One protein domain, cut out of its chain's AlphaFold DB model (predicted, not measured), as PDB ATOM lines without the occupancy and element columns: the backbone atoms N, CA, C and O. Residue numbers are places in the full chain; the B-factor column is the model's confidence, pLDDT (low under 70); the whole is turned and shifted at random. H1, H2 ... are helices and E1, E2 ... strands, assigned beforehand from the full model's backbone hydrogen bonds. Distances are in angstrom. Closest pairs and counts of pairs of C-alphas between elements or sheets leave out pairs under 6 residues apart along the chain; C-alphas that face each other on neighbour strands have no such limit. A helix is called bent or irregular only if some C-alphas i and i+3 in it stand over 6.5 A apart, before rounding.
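What this domain is: This is residues 517 to 611 of the 611 residues of the protein "Extracellular solute-binding protein" of Phycisphaerales bacterium (UniProt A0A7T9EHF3). A hairpin of helices, H1 and H2, packs on residues 595 to 608 of the long helix H4 as an up-and-down three-helix bundle; a small strand hairpin, E1 and E2, and H3 form a looser head near H4's other end. The 95 printed residues run H1, H2, E1, E2, H3, H4: mostly helix, with one antiparallel sheet, E1 - E2. The whole is loose, radius of gyration of the C-alphas 16.1 A, spanning 48 by 25 by 17 A.

Where its parts are: Find C-alpha 518 at (17.233, 175.990, 246.747); H1 runs from there to 533, 22.5 A. Next come H2, 539 to 549, 15.2 A; E1, 554 to 556; E2, 562 to 564; and H3, 567 to 578, irregular, with C-alphas 568 and 571 7.4 A apart. H4, 580 to 608, spans 41.8 A to C-alpha 608 at (7.150, 155.303, 242.646).

How they stand to each other: H1 touches H4, the hub, closest at C-alphas 524 and 602, 5.0 A. H2 touches H4 opposite ways, closest at C-alphas 545 and 601, 5.1 A. In E1 and E2, N 555 and O 563 are 2.8 A apart. H3 and H4 only just touch, only at the corner, with 3 pairs of C-alphas within 8 A. H1, H2 and H4 have every O i to N i+4 pair within hydrogen-bond range; H3 has 3 of 8, and 6 of 9 O i to N i+3.

The domain as a whole: C-alphas 536 and 579, the two farthest apart, are 49.5 A apart. The printed part has no cut, its links are tight, and no printed residue is under 70 in pLDDT.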
ATOM      1  N   THR A 517      20.638 175.035 248.990       97.81
ATOM      2  CA  THR A 517      20.009 173.856 248.376       97.81
ATOM      3  C   THR A 517      18.690 174.209 247.676       97.81
ATOM      4  O   THR A 517      17.838 173.345 247.483       97.81
ATOM      5  N   ALA A 518      18.498 175.479 247.292       97.00
ATOM      6  CA  ALA A 518      17.233 175.990 246.747       97.00
ATOM      7  C   ALA A 518      16.719 175.191 245.543       97.00
ATOM      8  O   ALA A 518      15.520 174.943 245.405       97.00
ATOM      9  N   HIS A 519      17.633 174.793 244.653       96.88
ATOM     10  CA  HIS A 519      17.290 174.003 243.480       96.88
ATOM     11  C   HIS A 519      16.853 172.591 243.886       96.88
ATOM     12  O   HIS A 519      15.771 172.150 243.508       96.88
ATOM     13  N   GLU A 520      17.658 171.899 244.693       98.50
ATOM     14  CA  GLU A 520      17.373 170.545 245.168       98.50
ATOM     15  C   GLU A 520      16.068 170.480 245.971       98.50
ATOM     16  O   GLU A 520      15.254 169.588 245.739       98.50
ATOM     17  N   GLN A 521      15.826 171.456 246.852       98.62
ATOM     18  CA  GLN A 521      14.590 171.564 247.624       98.62
ATOM     19  C   GLN A 521      13.369 171.679 246.708       98.62
ATOM     20  O   GLN A 521      12.383 170.968 246.904       98.62
ATOM     21  N   ARG A 522      13.424 172.564 245.706       98.25
ATOM     22  CA  ARG A 522      12.307 172.787 244.782       98.25
ATOM     23  C   ARG A 522      12.012 171.551 243.940       98.25
ATOM     24  O   ARG A 522      10.847 171.220 243.739       98.25
ATOM     25  N   GLU A 523      13.039 170.852 243.465       98.56
ATOM     26  CA  GLU A 523      12.849 169.617 242.696       98.56
ATOM     27  C   GLU A 523      12.290 168.482 243.564       98.56
ATOM     28  O   GLU A 523      11.362 167.790 243.140       98.56
ATOM     29  N   ALA A 524      12.766 168.335 244.805       98.81
ATOM     30  CA  ALA A 524      12.189 167.395 245.765       98.81
ATOM     31  C   ALA A 524      10.724 167.724 246.086       98.81
ATOM     32  O   ALA A 524       9.885 166.826 246.151       98.81
ATOM     33  N   TRP A 525      10.396 169.009 246.222       98.62
ATOM     34  CA  TRP A 525       9.032 169.465 246.467       98.62
ATOM     35  C   TRP A 525       8.097 169.181 245.292       98.62
ATOM     36  O   TRP A 525       7.023 168.623 245.492       98.62
ATOM     37  N   LYS A 526       8.526 169.454 244.053       98.69
ATOM     38  CA  LYS A 526       7.779 169.076 242.841       98.69
ATOM     39  C   LYS A 526       7.554 167.569 242.749       98.69
ATOM     40  O   LYS A 526       6.459 167.137 242.395       98.69
ATOM     41  N   ALA A 527       8.574 166.766 243.064       98.62
ATOM     42  CA  ALA A 527       8.446 165.312 243.090       98.62
ATOM     43  C   ALA A 527       7.404 164.866 244.126       98.62
ATOM     44  O   ALA A 527       6.579 164.004 243.829       98.62
ATOM     45  N   LEU A 528       7.401 165.489 245.307       98.50
ATOM     46  CA  LEU A 528       6.443 165.200 246.369       98.50
ATOM     47  C   LEU A 528       5.011 165.626 246.013       98.50
ATOM     48  O   LEU A 528       4.085 164.851 246.233       98.50
ATOM     49  N   ILE A 529       4.822 166.810 245.424       98.31
ATOM     50  CA  ILE A 529       3.522 167.266 244.904       98.31
ATOM     51  C   ILE A 529       2.986 166.260 243.886       98.31
ATOM     52  O   ILE A 529       1.885 165.744 244.050       98.31
ATOM     53  N   ARG A 530       3.800 165.903 242.887       98.19
ATOM     54  CA  ARG A 530       3.401 164.952 241.845       98.19
ATOM     55  C   ARG A 530       3.028 163.587 242.422       98.19
ATOM     56  O   ARG A 530       2.066 162.979 241.961       98.19
ATOM     57  N   ALA A 531       3.771 163.107 243.418       98.19
ATOM     58  CA  ALA A 531       3.453 161.864 244.111       98.19
ATOM     59  C   ALA A 531       2.104 161.944 244.849       98.19
ATOM     60  O   ALA A 531       1.312 161.013 244.753       98.19
ATOM     61  N   ARG A 532       1.805 163.065 245.524       97.25
ATOM     62  CA  ARG A 532       0.515 163.295 246.209       97.25
ATOM     63  C   ARG A 532      -0.671 163.375 245.248       97.25
ATOM     64  O   ARG A 532      -1.757 162.918 245.585       97.25
ATOM     65  N   GLU A 533      -0.470 163.965 244.074       96.31
ATOM     66  CA  GLU A 533      -1.513 164.141 243.056       96.31
ATOM     67  C   GLU A 533      -1.770 162.877 242.227       96.31
ATOM     68  O   GLU A 533      -2.794 162.785 241.553       96.31
ATOM     69  N   THR A 534      -0.860 161.900 242.265       96.81
ATOM     70  CA  THR A 534      -0.977 160.651 241.506       96.81
ATOM     71  C   THR A 534      -1.793 159.625 242.310       96.81
ATOM     72  O   THR A 534      -1.287 159.114 243.310       96.81
ATOM     73  N   PRO A 535      -3.026 159.261 241.896       93.44
ATOM     74  CA  PRO A 535      -3.921 158.435 242.722       93.44
ATOM     75  C   PRO A 535      -3.392 157.029 243.037       93.44
ATOM     76  O   PRO A 535      -3.696 156.479 244.093       93.44
ATOM     77  N   GLU A 536      -2.605 156.452 242.127       94.69
ATOM     78  CA  GLU A 536      -2.059 155.092 242.238       94.69
ATOM     79  C   GLU A 536      -0.638 155.059 242.823       94.69
ATOM     80  O   GLU A 536      -0.019 153.999 242.885       94.69
ATOM     81  N   PHE A 537      -0.105 156.199 243.281       97.56
ATOM     82  CA  PHE A 537       1.263 156.255 243.788       97.56
ATOM     83  C   PHE A 537       1.441 155.377 245.046       97.56
ATOM     84  O   PHE A 537       0.607 155.437 245.962       97.56
ATOM     85  N   PRO A 538       2.532 154.591 245.163       97.81
ATOM     86  CA  PRO A 538       2.743 153.709 246.310       97.81
ATOM     87  C   PRO A 538       2.777 154.467 247.649       97.81
ATOM     88  O   PRO A 538       3.674 155.276 247.906       97.81
ATOM     89  N   LYS A 539       1.825 154.166 248.544       96.56
ATOM     90  CA  LYS A 539       1.639 154.874 249.829       96.56
ATOM     91  C   LYS A 539       2.865 154.831 250.741       96.56
ATOM     92  O   LYS A 539       3.198 155.842 251.357       96.56
ATOM     93  N   ASP A 540       3.553 153.695 250.800       97.44
ATOM     94  CA  ASP A 540       4.768 153.545 251.610       97.44
ATOM     95  C   ASP A 540       5.910 154.410 251.060       97.44
ATOM     96  O   ASP A 540       6.644 155.039 251.820       97.44
ATOM     97  N   THR A 541       6.009 154.517 249.730       98.12
ATOM     98  CA  THR A 541       7.002 155.385 249.081       98.12
ATOM     99  C   THR A 541       6.681 156.852 249.340       98.12
ATOM    100  O   THR A 541       7.580 157.610 249.693       98.12
ATOM    101  N   LEU A 542       5.408 157.255 249.236       98.31
ATOM    102  CA  LEU A 542       4.984 158.620 249.559       98.31
ATOM    103  C   LEU A 542       5.268 158.963 251.028       98.31
ATOM    104  O   LEU A 542       5.802 160.030 251.316       98.31
ATOM    105  N   THR A 543       4.975 158.042 251.948       98.31
ATOM    106  CA  THR A 543       5.242 158.218 253.383       98.31
ATOM    107  C   THR A 543       6.732 158.424 253.649       98.31
ATOM    108  O   THR A 543       7.109 159.314 254.412       98.31
ATOM    109  N   GLU A 544       7.598 157.653 252.986       98.50
ATOM    110  CA  GLU A 544       9.049 157.818 253.104       98.50
ATOM    111  C   GLU A 544       9.541 159.129 252.474       98.50
ATOM    112  O   GLU A 544      10.384 159.813 253.056       98.50
ATOM    113  N   MET A 545       8.984 159.533 251.328       98.69
ATOM    114  CA  MET A 545       9.279 160.833 250.718       98.69
ATOM    115  C   MET A 545       8.920 161.989 251.657       98.69
ATOM    116  O   MET A 545       9.717 162.912 251.811       98.69
ATOM    117  N   GLU A 546       7.757 161.941 252.313       98.25
ATOM    118  CA  GLU A 546       7.365 162.947 253.303       98.25
ATOM    119  C   GLU A 546       8.294 162.932 254.515       98.25
ATOM    120  O   GLU A 546       8.793 163.985 254.922       98.25
ATOM    121  N   ARG A 547       8.585 161.746 255.061       98.25
ATOM    122  CA  ARG A 547       9.492 161.598 256.204       98.25
ATOM    123  C   ARG A 547      10.853 162.229 255.919       98.25
ATOM    124  O   ARG A 547      11.368 162.942 256.773       98.25
ATOM    125  N   LEU A 548      11.418 161.980 254.736       98.50
ATOM    126  CA  LEU A 548      12.698 162.538 254.302       98.50
ATOM    127  C   LEU A 548      12.604 164.046 254.041       98.50
ATOM    128  O   LEU A 548      13.423 164.812 254.534       98.50
ATOM    129  N   PHE A 549      11.596 164.518 253.309       98.56
ATOM    130  CA  PHE A 549      11.495 165.943 252.975       98.56
ATOM    131  C   PHE A 549      11.418 166.845 254.222       98.56
ATOM    132  O   PHE A 549      11.973 167.948 254.226       98.56
ATOM    133  N   TYR A 550      10.772 166.367 255.292       98.19
ATOM    134  CA  TYR A 550      10.622 167.101 256.551       98.19
ATOM    135  C   TYR A 550      11.622 166.693 257.650       98.19
ATOM    136  O   TYR A 550      11.532 167.217 258.763       98.19
ATOM    137  N   SER A 551      12.575 165.788 257.390       97.50
ATOM    138  CA  SER A 551      13.511 165.336 258.425       97.50
ATOM    139  C   SER A 551      14.576 166.379 258.767       97.50
ATOM    140  O   SER A 551      14.944 167.240 257.968       97.50
ATOM    141  N   PHE A 552      15.108 166.280 259.984       97.56
ATOM    142  CA  PHE A 552      16.234 167.081 260.456       97.56
ATOM    143  C   PHE A 552      17.505 166.230 260.601       97.56
ATOM    144  O   PHE A 552      17.404 165.037 260.897       97.56
ATOM    145  N   PRO A 553      18.700 166.831 260.444       96.62
ATOM    146  CA  PRO A 553      19.965 166.134 260.660       96.62
ATOM    147  C   PRO A 553      20.204 165.810 262.142       96.62
ATOM    148  O   PRO A 553      19.666 166.458 263.045       96.62
ATOM    149  N   GLU A 554      21.108 164.867 262.405       96.12
ATOM    150  CA  GLU A 554      21.768 164.778 263.710       96.12
ATOM    151  C   GLU A 554      22.811 165.899 263.855       96.12
ATOM    152  O   GLU A 554      23.546 166.230 262.922       96.12
ATOM    153  N   HIS A 555      22.904 166.486 265.045       96.88
ATOM    154  CA  HIS A 555      23.949 167.428 265.417       96.88
ATOM    155  C   HIS A 555      25.047 166.713 266.202       96.88
ATOM    156  O   HIS A 555      24.782 166.118 267.243       96.88
ATOM    157  N   GLN A 556      26.287 166.814 265.734       95.56
ATOM    158  CA  GLN A 556      27.463 166.364 266.474       95.56
ATOM    159  C   GLN A 556      28.001 167.517 267.327       95.56
ATOM    160  O   GLN A 556      28.449 168.514 266.767       95.56
ATOM    161  N   MET A 557      27.954 167.362 268.649       93.69
ATOM    162  CA  MET A 557      28.479 168.289 269.654       93.69
ATOM    163  C   MET A 557      30.022 168.327 269.638       93.69
ATOM    164  O   MET A 557      30.651 167.390 269.137       93.69
ATOM    165  N   PRO A 558      30.663 169.360 270.223       87.94
ATOM    166  CA  PRO A 558      32.126 169.458 270.287       87.94
ATOM    167  C   PRO A 558      32.827 168.287 270.993       87.94
ATOM    168  O   PRO A 558      33.975 167.987 270.682       87.94
ATOM    169  N   ASP A 559      32.143 167.613 271.920       85.94
ATOM    170  CA  ASP A 559      32.633 166.418 272.622       85.94
ATOM    171  C   ASP A 559      32.437 165.110 271.824       85.94
ATOM    172  O   ASP A 559      32.795 164.032 272.292       85.94
ATOM    173  N   GLY A 560      31.873 165.198 270.615       90.19
ATOM    174  CA  GLY A 560      31.576 164.068 269.739       90.19
ATOM    175  C   GLY A 560      30.183 163.458 269.921       90.19
ATOM    176  O   GLY A 560      29.777 162.661 269.071       90.19
ATOM    177  N   THR A 561      29.428 163.845 270.955       94.19
ATOM    178  CA  THR A 561      28.064 163.352 271.204       94.19
ATOM    179  C   THR A 561      27.129 163.735 270.059       94.19
ATOM    180  O   THR A 561      27.189 164.854 269.551       94.19
ATOM    181  N   ARG A 562      26.230 162.832 269.650       96.69
ATOM    182  CA  ARG A 562      25.222 163.110 268.616       96.69
ATOM    183  C   ARG A 562      23.849 163.322 269.231       96.69
ATOM    184  O   ARG A 562      23.393 162.507 270.024       96.69
ATOM    185  N   LEU A 563      23.196 164.415 268.850       97.12
ATOM    186  CA  LEU A 563      21.862 164.789 269.303       97.12
ATOM    187  C   LEU A 563      20.950 165.011 268.095       97.12
ATOM    188  O   LEU A 563      21.324 165.761 267.193       97.12
ATOM    189  N   PRO A 564      19.735 164.441 268.067       96.69
ATOM    190  CA  PRO A 564      18.736 164.813 267.072       96.69
ATOM    191  C   PRO A 564      18.465 166.321 267.104       96.69
ATOM    192  O   PRO A 564      18.266 166.882 268.186       96.69
ATOM    193  N   PHE A 565      18.425 166.981 265.943       96.50
ATOM    194  CA  PHE A 565      18.058 168.394 265.863       96.50
ATOM    195  C   PHE A 565      16.536 168.549 265.993       96.50
ATOM    196  O   PHE A 565      15.790 168.507 265.017       96.50
ATOM    197  N   ASN A 566      16.069 168.691 267.230       96.62
ATOM    198  CA  ASN A 566      14.660 168.839 267.584       96.62
ATOM    199  C   ASN A 566      14.482 169.870 268.710       96.62
ATOM    200  O   ASN A 566      15.463 170.374 269.264       96.62
ATOM    201  N   GLU A 567      13.231 170.170 269.061       96.56
ATOM    202  CA  GLU A 567      12.899 171.158 270.094       96.56
ATOM    203  C   GLU A 567      13.574 170.855 271.443       96.56
ATOM    204  O   GLU A 567      14.163 171.750 272.053       96.56
ATOM    205  N   ALA A 568      13.558 169.591 271.880       96.81
ATOM    206  CA  ALA A 568      14.102 169.171 273.171       96.81
ATOM    207  C   ALA A 568      15.621 169.398 273.282       96.81
ATOM    208  O   ALA A 568      16.115 169.839 274.321       96.81
ATOM    209  N   ASN A 569      16.364 169.145 272.203       96.94
ATOM    210  CA  ASN A 569      17.821 169.277 272.180       96.94
ATOM    211  C   ASN A 569      18.299 170.663 271.743       96.94
ATOM    212  O   ASN A 569      19.485 170.977 271.887       96.94
ATOM    213  N   TYR A 570      17.408 171.507 271.212       95.56
ATOM    214  CA  TYR A 570      17.786 172.763 270.572       95.56
ATOM    215  C   TYR A 570      18.612 173.677 271.480       95.56
ATOM    216  O   TYR A 570      19.609 174.243 271.037       95.56
ATOM    217  N   ARG A 571      18.245 173.810 272.762       93.94
ATOM    218  CA  ARG A 571      18.979 174.671 273.704       93.94
ATOM    219  C   ARG A 571      20.434 174.222 273.870       93.94
ATOM    220  O   ARG A 571      21.329 175.065 273.891       93.94
ATOM    221  N   THR A 572      20.658 172.913 273.956       93.50
ATOM    222  CA  THR A 572      21.988 172.302 274.069       93.50
ATOM    223  C   THR A 572      22.779 172.472 272.776       93.50
ATOM    224  O   THR A 572      23.922 172.919 272.812       93.50
ATOM    225  N   ILE A 573      22.146 172.215 271.628       94.56
ATOM    226  CA  ILE A 573      22.754 172.400 270.304       94.56
ATOM    227  C   ILE A 573      23.155 173.864 270.101       94.56
ATOM    228  O   ILE A 573      24.298 174.148 269.757       94.56
ATOM    229  N   ARG A 574      22.259 174.816 270.378       93.38
ATOM    230  CA  ARG A 574      22.522 176.255 270.250       93.38
ATOM    231  C   ARG A 574      23.734 176.695 271.072       93.38
ATOM    232  O   ARG A 574      24.488 177.544 270.609       93.38
ATOM    233  N   ALA A 575      23.927 176.139 272.269       90.19
ATOM    234  CA  ALA A 575      25.056 176.490 273.129       90.19
ATOM    235  C   ALA A 575      26.420 176.123 272.512       90.19
ATOM    236  O   ALA A 575      27.424 176.748 272.844       90.19
ATOM    237  N   SER A 576      26.463 175.158 271.586       88.62
ATOM    238  CA  SER A 576      27.690 174.793 270.865       88.62
ATOM    239  C   SER A 576      28.097 175.810 269.787       88.62
ATOM    240  O   SER A 576      29.250 175.832 269.369       88.62
ATOM    241  N   TRP A 577      27.187 176.686 269.347       89.00
ATOM    242  CA  TRP A 577      27.424 177.636 268.249       89.00
ATOM    243  C   TRP A 577      28.154 178.918 268.661       89.00
ATOM    244  O   TRP A 577      28.233 179.856 267.870       89.00
ATOM    245  N   ASN A 578      28.680 178.980 269.886       79.00
ATOM    246  CA  ASN A 578      29.473 180.124 270.342       79.00
ATOM    247  C   ASN A 578      30.799 180.243 269.572       79.00
ATOM    248  O   ASN A 578      31.298 181.351 269.377       79.00
ATOM    249  N   ASP A 579      31.347 179.118 269.103       82.38
ATOM    250  CA  ASP A 579      32.502 179.100 268.211       82.38
ATOM    251  C   ASP A 579      32.049 179.221 266.747       82.38
ATOM    252  O   ASP A 579      31.285 178.402 266.225       82.38
ATOM    253  N   ARG A 580      32.535 180.264 266.067       82.44
ATOM    254  CA  ARG A 580      32.136 180.579 264.689       82.44
ATOM    255  C   ARG A 580      32.662 179.571 263.664       82.44
ATOM    256  O   ARG A 580      31.987 179.331 262.662       82.44
ATOM    257  N   SER A 581      33.839 178.987 263.895       87.06
ATOM    258  CA  SER A 581      34.382 177.935 263.029       87.06
ATOM    259  C   SER A 581      33.500 176.696 263.130       87.06
ATOM    260  O   SER A 581      33.005 176.199 262.123       87.06
ATOM    261  N   PHE A 582      33.190 176.280 264.356       89.56
ATOM    262  CA  PHE A 582      32.326 175.138 264.614       89.56
ATOM    263  C   PHE A 582      30.911 175.334 264.055       89.56
ATOM    264  O   PHE A 582      30.335 174.414 263.469       89.56
ATOM    265  N   GLN A 583      30.342 176.537 264.187       91.88
ATOM    266  CA  GLN A 583      29.048 176.865 263.585       91.88
ATOM    267  C   GLN A 583      29.086 176.736 262.052       91.88
ATOM    268  O   GLN A 583      28.135 176.224 261.458       91.88
ATOM    269  N   THR A 584      30.182 177.154 261.415       91.88
ATOM    270  CA  THR A 584      30.383 177.035 259.960       91.88
ATOM    271  C   THR A 584      30.491 175.569 259.528       91.88
ATOM    272  O   THR A 584      29.873 175.159 258.541       91.88
ATOM    273  N   ASP A 585      31.192 174.746 260.309       93.00
ATOM    274  CA  ASP A 585      31.281 173.302 260.069       93.00
ATOM    275  C   ASP A 585      29.911 172.622 260.212       93.00
ATOM    276  O   ASP A 585      29.549 171.759 259.410       93.00
ATOM    277  N   CYS A 586      29.114 173.031 261.207       95.00
ATOM    278  CA  CYS A 586      27.738 172.562 261.364       95.00
ATOM    279  C   CYS A 586      26.884 172.915 260.145       95.00
ATOM    280  O   CYS A 586      26.203 172.036 259.623       95.00
ATOM    281  N   ALA A 587      26.950 174.166 259.679       94.81
ATOM    282  CA  ALA A 587      26.207 174.619 258.505       94.81
ATOM    283  C   ALA A 587      26.533 173.744 257.287       94.81
ATOM    284  O   ALA A 587      25.627 173.197 256.668       94.81
ATOM    285  N   THR A 588      27.824 173.500 257.036       96.56
ATOM    286  CA  THR A 588      28.289 172.636 255.939       96.56
ATOM    287  C   THR A 588      27.708 171.222 256.035       96.56
ATOM    288  O   THR A 588      27.178 170.702 255.052       96.56
ATOM    289  N   ARG A 589      27.760 170.596 257.220       97.00
ATOM    290  CA  ARG A 589      27.190 169.253 257.434       97.00
ATOM    291  C   ARG A 589      25.680 169.222 257.194       97.00
ATOM    292  O   ARG A 589      25.181 168.283 256.579       97.00
ATOM    293  N   TYR A 590      24.958 170.241 257.649       98.06
ATOM    294  CA  TYR A 590      23.513 170.340 257.447       98.06
ATOM    295  C   TYR A 590      23.150 170.524 255.973       98.06
ATOM    296  O   TYR A 590      22.239 169.857 255.490       98.06
ATOM    297  N   THR A 591      23.882 171.368 255.243       98.44
ATOM    298  CA  THR A 591      23.685 171.571 253.801       98.44
ATOM    299  C   THR A 591      23.862 170.257 253.035       98.44
ATOM    300  O   THR A 591      23.031 169.915 252.194       98.44
ATOM    301  N   LEU A 592      24.905 169.480 253.355       98.31
ATOM    302  CA  LEU A 592      25.142 168.169 252.738       98.31
ATOM    303  C   LEU A 592      24.011 167.177 253.033       98.31
ATOM    304  O   LEU A 592      23.517 166.535 252.108       98.31
ATOM    305  N   TYR A 593      23.558 167.109 254.288       98.56
ATOM    306  CA  TYR A 593      22.429 166.264 254.684       98.56
ATOM    307  C   TYR A 593      21.159 166.579 253.883       98.56
ATOM    308  O   TYR A 593      20.518 165.672 253.348       98.56
ATOM    309  N   PHE A 594      20.792 167.860 253.764       98.62
ATOM    310  CA  PHE A 594      19.588 168.241 253.022       98.62
ATOM    311  C   PHE A 594      19.724 167.975 251.527       98.62
ATOM    312  O   PHE A 594      18.775 167.487 250.921       98.62
ATOM    313  N   ARG A 595      20.903 168.207 250.938       98.56
ATOM    314  CA  ARG A 595      21.161 167.873 249.533       98.56
ATOM    315  C   ARG A 595      20.949 166.381 249.254       98.56
ATOM    316  O   ARG A 595      20.267 166.037 248.292       98.56
ATOM    317  N   GLU A 596      21.495 165.508 250.097       98.50
ATOM    318  CA  GLU A 596      21.330 164.052 249.976       98.50
ATOM    319  C   GLU A 596      19.868 163.624 250.165       98.50
ATOM    320  O   GLU A 596      19.321 162.844 249.379       98.50
ATOM    321  N   THR A 597      19.206 164.188 251.172       98.38
ATOM    322  CA  THR A 597      17.812 163.877 251.499       98.38
ATOM    323  C   THR A 597      16.869 164.297 250.369       98.38
ATOM    324  O   THR A 597      16.044 163.501 249.924       98.38
ATOM    325  N   TYR A 598      17.027 165.508 249.828       98.75
ATOM    326  CA  TYR A 598      16.238 165.987 248.691       98.75
ATOM    327  C   TYR A 598      16.489 165.179 247.417       98.75
ATOM    328  O   TYR A 598      15.534 164.824 246.728       98.75
ATOM    329  N   ALA A 599      17.743 164.821 247.125       98.69
ATOM    330  CA  ALA A 599      18.051 163.936 246.003       98.69
ATOM    331  C   ALA A 599      17.350 162.575 246.155       98.69
ATOM    332  O   ALA A 599      16.765 162.066 245.200       98.69
ATOM    333  N   THR A 600      17.328 162.024 247.371       98.69
ATOM    334  CA  THR A 600      16.640 160.762 247.670       98.69
ATOM    335  C   THR A 600      15.128 160.874 247.468       98.69
ATOM    336  O   THR A 600      14.537 159.988 246.855       98.69
ATOM    337  N   VAL A 601      14.499 161.975 247.900       98.81
ATOM    338  CA  VAL A 601      13.068 162.240 247.651       98.81
ATOM    339  C   VAL A 601      12.762 162.247 246.152       98.81
ATOM    340  O   VAL A 601      11.794 161.621 245.720       98.81
ATOM    341  N   VAL A 602      13.601 162.897 245.340       98.75
ATOM    342  CA  VAL A 602      13.440 162.914 243.876       98.75
ATOM    343  C   VAL A 602      13.545 161.504 243.285       98.75
ATOM    344  O   VAL A 602      12.718 161.124 242.454       98.75
ATOM    345  N   GLU A 603      14.528 160.710 243.711       98.50
ATOM    346  CA  GLU A 603      14.709 159.339 243.219       98.50
ATOM    347  C   GLU A 603      13.566 158.404 243.632       98.50
ATOM    348  O   GLU A 603      13.112 157.594 242.821       98.50
ATOM    349  N   LEU A 604      13.051 158.534 244.856       98.44
ATOM    350  CA  LEU A 604      11.856 157.814 245.299       98.44
ATOM    351  C   LEU A 604      10.626 158.213 244.482       98.44
ATOM    352  O   LEU A 604       9.884 157.336 244.049       98.44
ATOM    353  N   GLY A 605      10.459 159.505 244.186       97.75
ATOM    354  CA  GLY A 605       9.395 159.996 243.312       97.75
ATOM    355  C   GLY A 605       9.442 159.361 241.920       97.75
ATOM    356  O   GLY A 605       8.426 158.886 241.418       97.75
ATOM    357  N   LYS A 606      10.630 159.274 241.307       97.38
ATOM    358  CA  LYS A 606      10.810 158.605 240.004       97.38
ATOM    359  C   LYS A 606      10.495 157.111 240.069       97.38
ATOM    360  O   LYS A 606       9.834 156.599 239.172       97.38
ATOM    361  N   LYS A 607      10.967 156.418 241.110       94.75
ATOM    362  CA  LYS A 607      10.723 154.979 241.300       94.75
ATOM    363  C   LYS A 607       9.246 154.678 241.531       94.75
ATOM    364  O   LYS A 607       8.741 153.741 240.932       94.75
ATOM    365  N   GLY A 608       8.571 155.474 242.358       92.81
ATOM    366  CA  GLY A 608       7.150 155.303 242.646       92.81
ATOM    367  C   GLY A 608       6.251 155.580 241.441       92.81
ATOM    368  O   GLY A 608       5.214 154.953 241.328       92.81
ATOM    369  N   LEU A 609       6.664 156.452 240.511       90.81
ATOM    370  CA  LEU A 609       5.956 156.675 239.239       90.81
ATOM    371  C   LEU A 609       6.180 155.566 238.197       90.81
ATOM    372  O   LEU A 609       5.492 155.547 237.180       90.81
ATOM    373  N   ALA A 610       7.196 154.722 238.386       88.75
ATOM    374  CA  ALA A 610       7.516 153.617 237.483       88.75
ATOM    375  C   ALA A 610       6.888 152.280 237.920       88.75
ATOM    376  O   ALA A 610       6.965 151.310 237.165       88.75
ATOM    377  N   GLN A 611       6.339 152.232 239.136       82.81
ATOM    378  CA  GLN A 611       5.542 151.130 239.681       82.81
ATOM    379  C   GLN A 611       4.073 151.383 239.371       82.81
ATOM    380  O   GLN A 611       3.384 150.379 239.089       82.81
TER     381      GLN A 611